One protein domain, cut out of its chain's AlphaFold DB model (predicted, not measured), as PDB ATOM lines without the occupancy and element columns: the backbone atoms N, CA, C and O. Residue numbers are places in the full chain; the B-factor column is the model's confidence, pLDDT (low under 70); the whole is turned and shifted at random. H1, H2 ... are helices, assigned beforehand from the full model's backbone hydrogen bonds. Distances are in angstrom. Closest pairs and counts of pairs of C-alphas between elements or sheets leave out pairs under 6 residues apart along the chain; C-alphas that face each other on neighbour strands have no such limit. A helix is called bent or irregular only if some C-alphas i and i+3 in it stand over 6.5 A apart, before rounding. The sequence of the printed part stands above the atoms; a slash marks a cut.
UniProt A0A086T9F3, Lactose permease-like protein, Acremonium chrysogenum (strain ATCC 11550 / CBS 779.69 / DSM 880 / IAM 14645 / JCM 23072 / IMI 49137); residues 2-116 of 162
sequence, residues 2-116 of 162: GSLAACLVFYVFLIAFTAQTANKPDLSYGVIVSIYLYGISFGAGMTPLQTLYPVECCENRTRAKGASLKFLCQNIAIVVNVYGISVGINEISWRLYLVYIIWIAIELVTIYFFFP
ATOM      1  N   GLY A   2      94.881 132.182 154.545       73.38
ATOM      2  CA  GLY A   2      95.067 130.718 154.652       73.38
ATOM      3  C   GLY A   2      93.796 129.923 154.997       73.38
ATOM      4  O   GLY A   2      93.549 128.874 154.412       73.38
ATOM      5  N   SER A   3      92.936 130.478 155.855       77.19
ATOM      6  CA  SER A   3      91.659 129.858 156.241       77.19
ATOM      7  C   SER A   3      90.673 129.694 155.077       77.19
ATOM      8  O   SER A   3      90.003 128.673 154.987       77.19
ATOM      9  N   LEU A   4      90.609 130.663 154.155       76.94
ATOM     10  CA  LEU A   4      89.713 130.640 152.988       76.94
ATOM     11  C   LEU A   4      90.134 129.593 151.958       76.94
ATOM     12  O   LEU A   4      89.297 128.867 151.426       76.94
ATOM     13  N   ALA A   5      91.440 129.494 151.707       80.50
ATOM     14  CA  ALA A   5      91.987 128.472 150.825       80.50
ATOM     15  C   ALA A   5      91.748 127.065 151.398       80.50
ATOM     16  O   ALA A   5      91.340 126.167 150.665       80.50
ATOM     17  N   ALA A   6      91.920 126.890 152.713       81.25
ATOM     18  CA  ALA A   6      91.611 125.637 153.397       81.25
ATOM     19  C   ALA A   6      90.116 125.280 153.298       81.25
ATOM     20  O   ALA A   6      89.781 124.152 152.940       81.25
ATOM     21  N   CYS A   7      89.215 126.244 153.522       83.06
ATOM     22  CA  CYS A   7      87.774 126.058 153.333       83.06
ATOM     23  C   CYS A   7      87.432 125.589 151.912       83.06
ATOM     24  O   CYS A   7      86.672 124.637 151.765       83.06
ATOM     25  N   LEU A   8      88.014 126.206 150.876       82.44
ATOM     26  CA  LEU A   8      87.783 125.815 149.483       82.44
ATOM     27  C   LEU A   8      88.245 124.376 149.227       82.44
ATOM     28  O   LEU A   8      87.494 123.579 148.672       82.44
ATOM     29  N   VAL A   9      89.447 124.019 149.683       84.88
ATOM     30  CA  VAL A   9      90.009 122.671 149.512       84.88
ATOM     31  C   VAL A   9      89.145 121.611 150.207       84.88
ATOM     32  O   VAL A   9      88.787 120.612 149.584       84.88
ATOM     33  N   PHE A  10      88.740 121.833 151.461       86.31
ATOM     34  CA  PHE A  10      87.881 120.888 152.185       86.31
ATOM     35  C   PHE A  10      86.476 120.780 151.584       86.31
ATOM     36  O   PHE A  10      85.897 119.694 151.571       86.31
ATOM     37  N   TYR A  11      85.951 121.869 151.021       84.50
ATOM     38  CA  TYR A  11      84.655 121.860 150.347       84.50
ATOM     39  C   TYR A  11      84.698 121.115 148.999       84.50
ATOM     40  O   TYR A  11      83.763 120.391 148.654       84.50
ATOM     41  N   VAL A  12      85.812 121.203 148.265       85.00
ATOM     42  CA  VAL A  12      86.052 120.388 147.059       85.00
ATOM     43  C   VAL A  12      86.136 118.899 147.412       85.00
ATOM     44  O   VAL A  12      85.524 118.078 146.727       85.00
ATOM     45  N   PHE A  13      86.822 118.542 148.505       84.69
ATOM     46  CA  PHE A  13      86.862 117.157 148.987       84.69
ATOM     47  C   PHE A  13      85.477 116.629 149.373       84.69
ATOM     48  O   PHE A  13      85.121 115.520 148.978       84.69
ATOM     49  N   LEU A  14      84.661 117.437 150.056       85.62
ATOM     50  CA  LEU A  14      83.284 117.080 150.404       85.62
ATOM     51  C   LEU A  14      82.478 116.679 149.162       85.62
ATOM     52  O   LEU A  14      81.807 115.647 149.167       85.62
ATOM     53  N   ILE A  15      82.579 117.448 148.076       84.81
ATOM     54  CA  ILE A  15      81.847 117.180 146.830       84.81
ATOM     55  C   ILE A  15      82.398 115.963 146.097       84.81
ATOM     56  O   ILE A  15      81.616 115.137 145.625       84.81
ATOM     57  N   ALA A  16      83.722 115.814 146.035       83.19
ATOM     58  CA  ALA A  16      84.357 114.659 145.411       83.19
ATOM     59  C   ALA A  16      83.930 113.340 146.078       83.19
ATOM     60  O   ALA A  16      83.683 112.351 145.382       83.19
ATOM     61  N   PHE A  17      83.798 113.331 147.409       82.94
ATOM     62  CA  PHE A  17      83.290 112.175 148.145       82.94
ATOM     63  C   PHE A  17      81.781 111.995 147.961       82.94
ATOM     64  O   PHE A  17      81.348 110.888 147.658       82.94
ATOM     65  N   THR A  18      81.000 113.077 148.015       81.56
ATOM     66  CA  THR A  18      79.534 113.033 147.844       81.56
ATOM     67  C   THR A  18      79.127 112.504 146.465       81.56
ATOM     68  O   THR A  18      78.184 111.723 146.355       81.56
ATOM     69  N   ALA A  19      79.862 112.864 145.409       79.19
ATOM     70  CA  ALA A  19      79.624 112.365 144.055       79.19
ATOM     71  C   ALA A  19      79.921 110.858 143.906       79.19
ATOM     72  O   ALA A  19      79.333 110.191 143.055       79.19
ATOM     73  N   GLN A  20      80.823 110.309 144.726       79.81
ATOM     74  CA  GLN A  20      81.226 108.898 144.678       79.81
ATOM     75  C   GLN A  20      80.458 108.003 145.658       79.81
ATOM     76  O   GLN A  20      80.442 106.786 145.455       79.81
ATOM     77  N   THR A  21      79.772 108.573 146.654       75.50
ATOM     78  CA  THR A  21      78.957 107.830 147.629       75.50
ATOM     79  C   THR A  21      77.919 106.922 146.962       75.50
ATOM     80  O   THR A  21      77.666 105.828 147.455       75.50
ATOM     81  N   ALA A  22      77.379 107.313 145.803       70.69
ATOM     82  CA  ALA A  22      76.424 106.497 145.050       70.69
ATOM     83  C   ALA A  22      77.006 105.157 144.551       70.69
ATOM     84  O   ALA A  22      76.270 104.187 144.411       70.69
ATOM     85  N   ASN A  23      78.318 105.092 144.297       75.50
ATOM     86  CA  ASN A  23      78.987 103.894 143.778       75.50
ATOM     87  C   ASN A  23      79.696 103.083 144.872       75.50
ATOM     88  O   ASN A  23      79.958 101.898 144.682       75.50
ATOM     89  N   LYS A  24      80.058 103.716 145.995       80.94
ATOM     90  CA  LYS A  24      80.806 103.091 147.093       80.94
ATOM     91  C   LYS A  24      80.363 103.675 148.448       80.94
ATOM     92  O   LYS A  24      80.806 104.773 148.800       80.94
ATOM     93  N   PRO A  25      79.538 102.956 149.231       75.38
ATOM     94  CA  PRO A  25      78.967 103.478 150.475       75.38
ATOM     95  C   PRO A  25      80.016 103.780 151.559       75.38
ATOM     96  O   PRO A  25      79.806 104.689 152.364       75.38
ATOM     97  N   ASP A  26      81.174 103.111 151.534       79.31
ATOM     98  CA  ASP A  26      82.278 103.327 152.483       79.31
ATOM     99  C   ASP A  26      82.857 104.754 152.439       79.31
ATOM    100  O   ASP A  26      83.415 105.235 153.426       79.31
ATOM    101  N   LEU A  27      82.689 105.486 151.327       79.00
ATOM    102  CA  LEU A  27      83.149 106.879 151.224       79.00
ATOM    103  C   LEU A  27      82.282 107.877 152.007       79.00
ATOM    104  O   LEU A  27      82.674 109.037 152.150       79.00
ATOM    105  N   SER A  28      81.162 107.441 152.591       79.31
ATOM    106  CA  SER A  28      80.312 108.282 153.448       79.31
ATOM    107  C   SER A  28      81.069 108.822 154.667       79.31
ATOM    108  O   SER A  28      80.876 109.975 155.054       79.31
ATOM    109  N   TYR A  29      82.002 108.043 155.228       83.88
ATOM    110  CA  TYR A  29      82.874 108.508 156.313       83.88
ATOM    111  C   TYR A  29      83.770 109.677 155.872       83.88
ATOM    112  O   TYR A  29      83.983 110.617 156.638       83.88
ATOM    113  N   GLY A  30      84.234 109.673 154.617       82.19
ATOM    114  CA  GLY A  30      85.026 110.762 154.036       82.19
ATOM    115  C   GLY A  30      84.239 112.068 153.895       82.19
ATOM    116  O   GLY A  30      84.787 113.145 154.140       82.19
ATOM    117  N   VAL A  31      82.940 111.986 153.582       84.69
ATOM    118  CA  VAL A  31      82.036 113.152 153.555       84.69
ATOM    119  C   VAL A  31      81.921 113.773 154.949       84.69
ATOM    120  O   VAL A  31      82.064 114.987 155.099       84.69
ATOM    121  N   ILE A  32      81.730 112.936 155.974       86.25
ATOM    122  CA  ILE A  32      81.595 113.377 157.368       86.25
ATOM    123  C   ILE A  32      82.886 114.056 157.850       86.25
ATOM    124  O   ILE A  32      82.849 115.150 158.404       86.25
ATOM    125  N   VAL A  33      84.054 113.465 157.597       89.38
ATOM    126  CA  VAL A  33      85.331 114.093 157.979       89.38
ATOM    127  C   VAL A  33      85.520 115.437 157.264       89.38
ATOM    128  O   VAL A  33      85.902 116.426 157.891       89.38
ATOM    129  N   SER A  34      85.191 115.506 155.972       85.75
ATOM    130  CA  SER A  34      85.351 116.727 155.174       85.75
ATOM    131  C   SER A  34      84.447 117.866 155.654       85.75
ATOM    132  O   SER A  34      84.898 119.012 155.703       85.75
ATOM    133  N   ILE A  35      83.203 117.580 156.067       88.12
ATOM    134  CA  ILE A  35      82.295 118.621 156.573       88.12
ATOM    135  C   ILE A  35      82.760 119.188 157.920       88.12
ATOM    136  O   ILE A  35      82.684 120.398 158.132       88.12
ATOM    137  N   TYR A  36      83.319 118.350 158.800       89.81
ATOM    138  CA  TYR A  36      83.888 118.815 160.067       89.81
ATOM    139  C   TYR A  36      85.168 119.630 159.862       89.81
ATOM    140  O   TYR A  36      85.315 120.686 160.477       89.81
ATOM    141  N   LEU A  37      86.068 119.209 158.968       89.00
ATOM    142  CA  LEU A  37      87.280 119.975 158.638       89.00
ATOM    143  C   LEU A  37      86.953 121.334 158.009       89.00
ATOM    144  O   LEU A  37      87.573 122.347 158.356       89.00
ATOM    145  N   TYR A  38      85.947 121.370 157.132       87.25
ATOM    146  CA  TYR A  38      85.398 122.615 156.608       87.25
ATOM    147  C   TYR A  38      84.854 123.496 157.741       87.25
ATOM    148  O   TYR A  38      85.219 124.667 157.822       87.25
ATOM    149  N   GLY A  39      84.047 122.935 158.648       86.44
ATOM    150  CA  GLY A  39      83.465 123.662 159.777       86.44
ATOM    151  C   GLY A  39      84.509 124.257 160.725       86.44
ATOM    152  O   GLY A  39      84.392 125.421 161.104       86.44
ATOM    153  N   ILE A  40      85.563 123.504 161.055       88.00
ATOM    154  CA  ILE A  40      86.671 123.977 161.902       88.00
ATOM    155  C   ILE A  40      87.415 125.125 161.217       88.00
ATOM    156  O   ILE A  40      87.648 126.164 161.830       88.00
ATOM    157  N   SER A  41      87.748 124.968 159.936       86.25
ATOM    158  CA  SER A  41      88.461 125.997 159.170       86.25
ATOM    159  C   SER A  41      87.618 127.260 158.995       86.25
ATOM    160  O   SER A  41      88.118 128.375 159.126       86.25
ATOM    161  N   PHE A  42      86.319 127.104 158.750       83.81
ATOM    162  CA  PHE A  42      85.394 128.224 158.633       83.81
ATOM    163  C   PHE A  42      85.231 128.948 159.976       83.81
ATOM    164  O   PHE A  42      85.326 130.173 160.040       83.81
ATOM    165  N   GLY A  43      85.078 128.199 161.071       84.50
ATOM    166  CA  GLY A  43      84.971 128.751 162.419       84.50
ATOM    167  C   GLY A  43      86.234 129.475 162.893       84.50
ATOM    168  O   GLY A  43      86.128 130.528 163.515       84.50
ATOM    169  N   ALA A  44      87.416 128.944 162.572       82.88
ATOM    170  CA  ALA A  44      88.692 129.487 163.035       82.88
ATOM    171  C   ALA A  44      89.061 130.829 162.382       82.88
ATOM    172  O   ALA A  44      89.695 131.661 163.026       82.88
ATOM    173  N   GLY A  45      88.684 131.046 161.117       79.25
ATOM    174  CA  GLY A  45      89.058 132.261 160.386       79.25
ATOM    175  C   GLY A  45      87.885 133.102 159.903       79.25
ATOM    176  O   GLY A  45      87.882 134.312 160.101       79.25
ATOM    177  N   MET A  46      86.882 132.490 159.273       79.38
ATOM    178  CA  MET A  46      85.825 133.238 158.585       79.38
ATOM    179  C   MET A  46      84.826 133.862 159.544       79.38
ATOM    180  O   MET A  46      84.511 135.044 159.415       79.38
ATOM    181  N   THR A  47      84.365 133.100 160.531       84.56
ATOM    182  CA  THR A  47      83.397 133.580 161.520       84.56
ATOM    183  C   THR A  47      83.873 134.833 162.272       84.56
ATOM    184  O   THR A  47      83.118 135.809 162.294       84.56
ATOM    185  N   PRO A  48      85.089 134.874 162.859       81.50
ATOM    186  CA  PRO A  48      85.567 136.084 163.527       81.50
ATOM    187  C   PRO A  48      85.861 137.220 162.540       81.50
ATOM    188  O   PRO A  48      85.595 138.376 162.854       81.50
ATOM    189  N   LEU A  49      86.344 136.923 161.328       81.06
ATOM    190  CA  LEU A  49      86.637 137.958 160.333       81.06
ATOM    191  C   LEU A  49      85.360 138.673 159.858       81.06
ATOM    192  O   LEU A  49      85.340 139.896 159.754       81.06
ATOM    193  N   GLN A  50      84.269 137.935 159.634       81.44
ATOM    194  CA  GLN A  50      82.986 138.495 159.191       81.44
ATOM    195  C   GLN A  50      82.317 139.405 160.233       81.44
ATOM    196  O   GLN A  50      81.492 140.251 159.873       81.44
ATOM    197  N   THR A  51      82.610 139.220 161.521       79.75
ATOM    198  CA  THR A  51      82.057 140.047 162.603       79.75
ATOM    199  C   THR A  51      82.977 141.198 162.983       79.75
ATOM    200  O   THR A  51      82.478 142.282 163.283       79.75
ATOM    201  N   LEU A  52      84.294 140.995 162.923       80.06
ATOM    202  CA  LEU A  52      85.293 141.997 163.283       80.06
ATOM    203  C   LEU A  52      85.475 143.056 162.189       80.06
ATOM    204  O   LEU A  52      85.463 144.250 162.476       80.06
ATOM    205  N   TYR A  53      85.546 142.640 160.924       79.31
ATOM    206  CA  TYR A  53      85.851 143.543 159.812       79.31
ATOM    207  C   TYR A  53      84.863 144.724 159.664       79.31
ATOM    208  O   TYR A  53      85.309 145.863 159.515       79.31
ATOM    209  N   PRO A  54      83.527 144.546 159.780       75.19
ATOM    210  CA  PRO A  54      82.585 145.669 159.727       75.19
ATOM    211  C   PRO A  54      82.731 146.643 160.903       75.19
ATOM    212  O   PRO A  54      82.425 147.825 160.762       75.19
ATOM    213  N   VAL A  55      83.169 146.145 162.064       74.38
ATOM    214  CA  VAL A  55      83.402 146.949 163.270       74.38
ATOM    215  C   VAL A  55      84.660 147.800 163.121       74.38
ATOM    216  O   VAL A  55      84.661 148.930 163.592       74.38
ATOM    217  N   GLU A  56      85.683 147.284 162.443       74.00
ATOM    218  CA  GLU A  56      86.923 148.009 162.145       74.00
ATOM    219  C   GLU A  56      86.732 149.057 161.040       74.00
ATOM    220  O   GLU A  56      87.301 150.141 161.113       74.00
ATOM    221  N   CYS A  57      85.892 148.775 160.038       69.88
ATOM    222  CA  CYS A  57      85.645 149.701 158.927       69.88
ATOM    223  C   CYS A  57      84.678 150.847 159.272       69.88
ATOM    224  O   CYS A  57      84.633 151.846 158.558       69.88
ATOM    225  N   CYS A  58      83.847 150.700 160.311       70.56
ATOM    226  CA  CYS A  58      82.844 151.703 160.665       70.56
ATOM    227  C   CYS A  58      83.317 152.614 161.798       70.56
ATOM    228  O   CYS A  58      83.642 152.156 162.889       70.56
ATOM    229  N   GLU A  59      83.186 153.923 161.593       71.38
ATOM    230  CA  GLU A  59      83.349 154.914 162.655       71.38
ATOM    231  C   GLU A  59      82.353 154.663 163.808       71.38
ATOM    232  O   GLU A  59      81.185 154.315 163.581       71.38
ATOM    233  N   ASN A  60      82.787 154.876 165.057       69.69
ATOM    234  CA  ASN A  60      82.037 154.536 166.276       69.69
ATOM    235  C   ASN A  60      80.580 155.033 166.288       69.69
ATOM    236  O   ASN A  60      79.703 154.350 166.819       69.69
ATOM    237  N   ARG A  61      80.304 156.191 165.676       72.56
ATOM    238  CA  ARG A  61      78.963 156.791 165.611       72.56
ATOM    239  C   ARG A  61      78.027 156.097 164.613       72.56
ATOM    240  O   ARG A  61      76.820 156.051 164.836       72.56
ATOM    241  N   THR A  62      78.566 155.539 163.530       76.75
ATOM    242  CA  THR A  62      77.788 154.897 162.449       76.75
ATOM    243  C   THR A  62      77.792 153.371 162.561       76.75
ATOM    244  O   THR A  62      76.966 152.696 161.945       76.75
ATOM    245  N   ARG A  63      78.649 152.812 163.421       80.62
ATOM    246  CA  ARG A  63      78.828 151.371 163.622       80.62
ATOM    247  C   ARG A  63      77.532 150.595 163.869       80.62
ATOM    248  O   ARG A  63      77.349 149.532 163.284       80.62
ATOM    249  N   ALA A  64      76.601 151.134 164.659       80.75
ATOM    250  CA  ALA A  64      75.309 150.481 164.905       80.75
ATOM    251  C   ALA A  64      74.446 150.365 163.631       80.75
ATOM    252  O   ALA A  64      73.811 149.334 163.410       80.75
ATOM    253  N   LYS A  65      74.462 151.391 162.768       84.00
ATOM    254  CA  LYS A  65      73.731 151.401 161.488       84.00
ATOM    255  C   LYS A  65      74.389 150.483 160.451       84.00
ATOM    256  O   LYS A  65      73.694 149.801 159.707       84.00
ATOM    257  N   GLY A  66      75.723 150.437 160.421       81.31
ATOM    258  CA  GLY A  66      76.468 149.516 159.554       81.31
ATOM    259  C   GLY A  66      76.254 148.052 159.945       81.31
ATOM    260  O   GLY A  66      75.986 147.206 159.092       81.31
ATOM    261  N   ALA A  67      76.280 147.759 161.248       84.81
ATOM    262  CA  ALA A  67      76.023 146.421 161.765       84.81
ATOM    263  C   ALA A  67      74.597 145.944 161.448       84.81
ATOM    264  O   ALA A  67      74.428 144.811 160.998       84.81
ATOM    265  N   SER A  68      73.576 146.791 161.624       86.31
ATOM    266  CA  SER A  68      72.191 146.406 161.323       86.31
ATOM    267  C   SER A  68      71.970 146.130 159.833       86.31
ATOM    268  O   SER A  68      71.320 145.142 159.500       86.31
ATOM    269  N   LEU A  69      72.569 146.924 158.935       87.88
ATOM    270  CA  LEU A  69      72.516 146.670 157.492       87.88
ATOM    271  C   LEU A  69      73.211 145.352 157.122       87.88
ATOM    272  O   LEU A  69      72.648 144.546 156.382       87.88
ATOM    273  N   LYS A  70      74.392 145.085 157.694       87.12
ATOM    274  CA  LYS A  70      75.098 143.804 157.528       87.12
ATOM    275  C   LYS A  70      74.221 142.631 157.959       87.12
ATOM    276  O   LYS A  70      74.117 141.646 157.230       87.12
ATOM    277  N   PHE A  71      73.580 142.726 159.125       89.69
ATOM    278  CA  PHE A  71      72.685 141.676 159.613       89.69
ATOM    279  C   PHE A  71      71.453 141.507 158.726       89.69
ATOM    280  O   PHE A  71      71.050 140.372 158.482       89.69
ATOM    281  N   LEU A  72      70.878 142.590 158.205       92.31
ATOM    282  CA  LEU A  72      69.758 142.513 157.270       92.31
ATOM    283  C   LEU A  72      70.149 141.751 155.996       92.31
ATOM    284  O   LEU A  72      69.496 140.769 155.649       92.31
ATOM    285  N   CYS A  73      71.250 142.142 155.346       90.19
ATOM    286  CA  CYS A  73      71.755 141.460 154.152       90.19
ATOM    287  C   CYS A  73      72.077 139.984 154.428       90.19
ATOM    288  O   CYS A  73      71.721 139.117 153.632       90.19
ATOM    289  N   GLN A  74      72.693 139.686 155.576       90.25
ATOM    290  CA  GLN A  74      72.992 138.314 155.986       90.25
ATOM    291  C   GLN A  74      71.720 137.475 156.155       90.25
ATOM    292  O   GLN A  74      71.668 136.349 155.668       90.25
ATOM    293  N   ASN A  75      70.690 138.001 156.821       91.81
ATOM    294  CA  ASN A  75      69.440 137.265 157.026       91.81
ATOM    295  C   ASN A  75      68.703 137.016 155.705       91.81
ATOM    296  O   ASN A  75      68.213 135.912 155.487       91.81
ATOM    297  N   ILE A  76      68.691 137.990 154.788       92.38
ATOM    298  CA  ILE A  76      68.123 137.804 153.444       92.38
ATOM    299  C   ILE A  76      68.873 136.691 152.696       92.38
ATOM    300  O   ILE A  76      68.244 135.803 152.122       92.38
ATOM    301  N   ALA A  77      70.207 136.691 152.745       89.50
ATOM    302  CA  ALA A  77      71.015 135.647 152.119       89.50
ATOM    303  C   ALA A  77      70.749 134.257 152.727       89.50
ATOM    304  O   ALA A  77      70.653 133.278 151.989       89.50
ATOM    305  N   ILE A  78      70.575 134.166 154.051       91.06
ATOM    306  CA  ILE A  78      70.221 132.912 154.737       91.06
ATOM    307  C   ILE A  78      68.849 132.409 154.283       91.06
ATOM    308  O   ILE A  78      68.710 131.224 153.992       91.06
ATOM    309  N   VAL A  79      67.854 133.292 154.170       91.44
ATOM    310  CA  VAL A  79      66.521 132.934 153.661       91.44
ATOM    311  C   VAL A  79      66.639 132.337 152.258       91.44
ATOM    312  O   VAL A  79      66.194 131.213 152.030       91.44
ATOM    313  N   VAL A  80      67.310 133.031 151.333       88.94
ATOM    314  CA  VAL A  80      67.519 132.535 149.961       88.94
ATOM    315  C   VAL A  80      68.250 131.191 149.955       88.94
ATOM    316  O   VAL A  80      67.894 130.306 149.184       88.94
ATOM    317  N   ASN A  81      69.235 131.009 150.831       88.19
ATOM    318  CA  ASN A  81      69.989 129.766 150.948       88.19
ATOM    319  C   ASN A  81      69.108 128.594 151.415       88.19
ATOM    320  O   ASN A  81      69.081 127.558 150.757       88.19
ATOM    321  N   VAL A  82      68.333 128.765 152.489       88.12
ATOM    322  CA  VAL A  82      67.480 127.702 153.049       88.12
ATOM    323  C   VAL A  82      66.396 127.275 152.057       88.12
ATOM    324  O   VAL A  82      66.206 126.078 151.823       88.12
ATOM    325  N   TYR A  83      65.714 128.233 151.423       86.62
ATOM    326  CA  TYR A  83      64.697 127.925 150.414       86.62
ATOM    327  C   TYR A  83      65.318 127.386 149.116       86.62
ATOM    328  O   TYR A  83      64.817 126.414 148.553       86.62
ATOM    329  N   GLY A  84      66.439 127.959 148.669       82.56
ATOM    330  CA  GLY A  84      67.135 127.557 147.445       82.56
ATOM    331  C   GLY A  84      67.702 126.140 147.508       82.56
ATOM    332  O   GLY A  84      67.523 125.372 146.563       82.56
ATOM    333  N   ILE A  85      68.321 125.756 148.632       82.50
ATOM    334  CA  ILE A  85      68.805 124.383 148.849       82.50
ATOM    335  C   ILE A  85      67.631 123.400 148.840       82.50
ATOM    336  O   ILE A  85      67.710 122.360 148.188       82.50
ATOM    337  N   SER A  86      66.541 123.734 149.537       80.44
ATOM    338  CA  SER A  86      65.374 122.851 149.664       80.44
ATOM    339  C   SER A  86      64.725 122.554 148.311       80.44
ATOM    340  O   SER A  86      64.333 121.420 148.047       80.44
ATOM    341  N   VAL A  87      64.645 123.550 147.425       81.62
ATOM    342  CA  VAL A  87      64.134 123.354 146.060       81.62
ATOM    343  C   VAL A  87      65.144 122.594 145.207       81.62
ATOM    344  O   VAL A  87      64.793 121.616 144.553       81.62
ATOM    345  N   GLY A  88      66.410 123.005 145.210       76.31
ATOM    346  CA  GLY A  88      67.353 122.460 144.244       76.31
ATOM    347  C   GLY A  88      67.897 121.067 144.590       76.31
ATOM    348  O   GLY A  88      68.339 120.371 143.679       76.31
ATOM    349  N   ILE A  89      67.851 120.610 145.848       77.75
ATOM    350  CA  ILE A  89      68.196 119.211 146.168       77.75
ATOM    351  C   ILE A  89      67.245 118.241 145.452       77.75
ATOM    352  O   ILE A  89      67.705 117.206 144.966       77.75
ATOM    353  N   ASN A  90      65.962 118.597 145.328       76.19
ATOM    354  CA  ASN A  90      64.957 117.765 144.663       76.19
ATOM    355  C   ASN A  90      65.191 117.645 143.146       76.19
ATOM    356  O   ASN A  90      64.936 116.590 142.579       76.19
ATOM    357  N   GLU A  91      65.721 118.690 142.505       76.50
ATOM    358  CA  GLU A  91      65.897 118.747 141.043       76.50
ATOM    359  C   GLU A  91      67.314 118.361 140.577       76.50
ATOM    360  O   GLU A  91      67.506 117.724 139.544       76.50
ATOM    361  N   ILE A  92      68.344 118.772 141.324       75.94
ATOM    362  CA  ILE A  92      69.750 118.798 140.870       75.94
ATOM    363  C   ILE A  92      70.662 117.917 141.751       75.94
ATOM    364  O   ILE A  92      71.808 117.627 141.379       75.94
ATOM    365  N   SER A  93      70.151 117.424 142.888       77.81
ATOM    366  CA  SER A  93      70.865 116.537 143.819       77.81
ATOM    367  C   SER A  93      72.257 117.084 144.196       77.81
ATOM    368  O   SER A  93      72.401 118.251 144.561       77.81
ATOM    369  N   TRP A  94      73.311 116.264 144.095       72.25
ATOM    370  CA  TRP A  94      74.676 116.613 144.501       72.25
ATOM    371  C   TRP A  94      75.309 117.750 143.683       72.25
ATOM    372  O   TRP A  94      76.277 118.365 144.127       72.25
ATOM    373  N   ARG A  95      74.792 118.060 142.488       76.25
ATOM    374  CA  ARG A  95      75.394 119.081 141.613       76.25
ATOM    375  C   ARG A  95      75.173 120.501 142.130       76.25
ATOM    376  O   ARG A  95      75.908 121.403 141.742       76.25
ATOM    377  N   LEU A  96      74.223 120.703 143.044       79.12
ATOM    378  CA  LEU A  96      73.963 122.003 143.668       79.12
ATOM    379  C   LEU A  96      75.164 122.475 144.497       79.12
ATOM    380  O   LEU A  96      75.474 123.664 144.543       79.12
ATOM    381  N   TYR A  97      75.922 121.533 145.058       77.75
ATOM    382  CA  TYR A  97      77.144 121.834 145.790       77.75
ATOM    383  C   TYR A  97      78.238 122.478 144.909       77.75
ATOM    384  O   TYR A  97      79.058 123.237 145.420       77.75
ATOM    385  N   LEU A  98      78.224 122.289 143.579       80.81
ATOM    386  CA  LEU A  98      79.169 122.964 142.672       80.81
ATOM    387  C   LEU A  98      78.991 124.490 142.669       80.81
ATOM    388  O   LEU A  98      79.976 125.221 142.567       80.81
ATOM    389  N   VAL A  99      77.757 124.978 142.837       83.12
ATOM    390  CA  VAL A  99      77.468 126.419 142.919       83.12
ATOM    391  C   VAL A  99      78.173 127.039 144.128       83.12
ATOM    392  O   VAL A  99      78.707 128.142 144.037       83.12
ATOM    393  N   TYR A 100      78.262 126.302 145.237       81.94
ATOM    394  CA  TYR A 100      78.963 126.751 146.438       81.94
ATOM    395  C   TYR A 100      80.484 126.798 146.267       81.94
ATOM    396  O   TYR A 100      81.100 127.726 146.784       81.94
ATOM    397  N   ILE A 101      81.101 125.880 145.506       83.88
ATOM    398  CA  ILE A 101      82.534 126.003 145.165       83.88
ATOM    399  C   ILE A 101      82.778 127.319 144.427       83.88
ATOM    400  O   ILE A 101      83.698 128.059 144.773       83.88
ATOM    401  N   ILE A 102      81.954 127.608 143.416       86.31
ATOM    402  CA  ILE A 102      82.086 128.828 142.612       86.31
ATOM    403  C   ILE A 102      81.906 130.058 143.504       86.31
ATOM    404  O   ILE A 102      82.698 130.992 143.421       86.31
ATOM    405  N   TRP A 103      80.921 130.034 144.403       85.56
ATOM    406  CA  TRP A 103      80.697 131.110 145.365       85.56
ATOM    407  C   TRP A 103      81.912 131.351 146.275       85.56
ATOM    408  O   TRP A 103      82.389 132.479 146.369       85.56
ATOM    409  N   ILE A 104      82.469 130.294 146.878       84.31
ATOM    410  CA  ILE A 104      83.662 130.388 147.738       84.31
ATOM    411  C   ILE A 104      84.871 130.904 146.939       84.31
ATOM    412  O   ILE A 104      85.662 131.698 147.448       84.31
ATOM    413  N   ALA A 105      85.018 130.491 145.677       84.25
ATOM    414  CA  ALA A 105      86.087 130.973 144.807       84.25
ATOM    415  C   ALA A 105      85.939 132.472 144.487       84.25
ATOM    416  O   ALA A 105      86.919 133.212 144.563       84.25
ATOM    417  N   ILE A 106      84.722 132.935 144.183       87.81
ATOM    418  CA  ILE A 106      84.430 134.359 143.964       87.81
ATOM    419  C   ILE A 106      84.722 135.167 145.232       87.81
ATOM    420  O   ILE A 106      85.324 136.238 145.148       87.81
ATOM    421  N   GLU A 107      84.344 134.659 146.404       84.12
ATOM    422  CA  GLU A 107      84.623 135.306 147.688       84.12
ATOM    423  C   GLU A 107      86.133 135.427 147.931       84.12
ATOM    424  O   GLU A 107      86.625 136.508 148.254       84.12
ATOM    425  N   LEU A 108      86.894 134.359 147.676       83.69
ATOM    426  CA  LEU A 108      88.352 134.358 147.803       83.69
ATOM    427  C   LEU A 108      89.009 135.387 146.873       83.69
ATOM    428  O   LEU A 108      89.889 136.132 147.308       83.69
ATOM    429  N   VAL A 109      88.562 135.468 145.617       84.94
ATOM    430  CA  VAL A 109      89.040 136.465 144.643       84.94
ATOM    431  C   VAL A 109      88.679 137.878 145.098       84.94
ATOM    432  O   VAL A 109      89.524 138.771 145.087       84.94
ATOM    433  N   THR A 110      87.444 138.083 145.552       83.75
ATOM    434  CA  THR A 110      86.963 139.393 146.004       83.75
ATOM    435  C   THR A 110      87.766 139.879 147.206       83.75
ATOM    436  O   THR A 110      88.241 141.011 147.214       83.75
ATOM    437  N   ILE A 111      88.004 139.013 148.189       80.94
ATOM    438  CA  ILE A 111      88.813 139.345 149.366       80.94
ATOM    439  C   ILE A 111      90.261 139.636 148.955       80.94
ATOM    440  O   ILE A 111      90.834 140.629 149.388       80.94
ATOM    441  N   TYR A 112      90.842 138.844 148.052       77.44
ATOM    442  CA  TYR A 112      92.217 139.053 147.593       77.44
ATOM    443  C   TYR A 112      92.445 140.412 146.897       77.44
ATOM    444  O   TYR A 112      93.512 141.029 147.050       77.44
ATOM    445  N   PHE A 113      91.462 140.876 146.118       76.56
ATOM    446  CA  PHE A 113      91.575 142.118 145.348       76.56
ATOM    447  C   PHE A 113      91.059 143.358 146.083       76.56
ATOM    448  O   PHE A 113      91.681 144.413 145.963       76.56
ATOM    449  N   PHE A 114      89.959 143.252 146.830       75.56
ATOM    450  CA  PHE A 114      89.242 144.416 147.359       75.56
ATOM    451  C   PHE A 114      89.441 144.656 148.856       75.56
ATOM    452  O   PHE A 114      89.249 145.787 149.296       75.56
ATOM    453  N   PHE A 115      89.829 143.647 149.641       71.38
ATOM    454  CA  PHE A 115      89.930 143.807 151.092       71.38
ATOM    455  C   PHE A 115      91.348 144.249 151.493       71.38
ATOM    456  O   PHE A 115      92.301 143.494 151.281       71.38
ATOM    457  N   PRO A 116      91.529 145.465 152.050       68.31
ATOM    458  CA  PRO A 116      92.765 145.828 152.734       68.31
ATOM    459  C   PRO A 116      92.952 144.979 154.000       68.31
ATOM    460  O   PRO A 116      91.998 144.661 154.703       68.31
TER     461      PRO A 116
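AT A GLANCE: This is residues 2 to 116 of the 162 residues of the protein "Lactose permease-like protein" of Acremonium chrysogenum (strain ATCC 11550 / CBS 779.69 / DSM 880 / IAM 14645 / JCM 23072 / IMI 49137) (UniProt A0A086T9F3). Long helices make a loose, elongated frame: H1 and H2a form a hairpin, H2b leads on to one end, H3a returns along another side, and H3b folds back to pack on H1. The printed part has 115 residues with three named helices, H1 to H3, all helix; the radius of gyration of the C-alphas is 16.8 A, the spans 57 by 31 by 22 A.

HOW THE PARTS SIT: H1, residues 2 to 20, touches H2a, residues 25 to 44, in a hairpin; the closest C-alphas, of Leu 14 and Val 31, are 5.2 A apart. H2b, residues 47 to 57, touches H3a, residues 63 to 91, with residues 63 to 67 alone, also a hairpin; the closest C-alphas, of Val 55 and Arg 63, are 6.4 A apart. H3b, residues 94 to 114, touches H1 at a shallow tilt of 14 degrees, opposite ways; the closest C-alphas, of Leu 8 and Ile 104, are 6.4 A apart. H2a and H3a are apart. The O i to N i+4 pairs within hydrogen-bond range are 14 of 15 in H1, 14 of 16 in H2a, 4 of 7 in H2b, 23 of 25 in H3a and 14 of 17 in H3b.

IN THESE COORDINATES: H1 begins at C-alpha 2 (95.067, 130.718, 154.652). By hydrogen bonds H2 and H3 were each assigned as one helix, but both are bent: C-alphas 44 and 47 are 6.9 A apart, 91 and 94 9.7 A. H3a is 41.7 A long; H3b ends at C-alpha 114 (89.242, 144.416, 147.359).

THE WHOLE: The printed part has no cut, and both links are tight. Residues 57, 60 and 116 have pLDDT under 70.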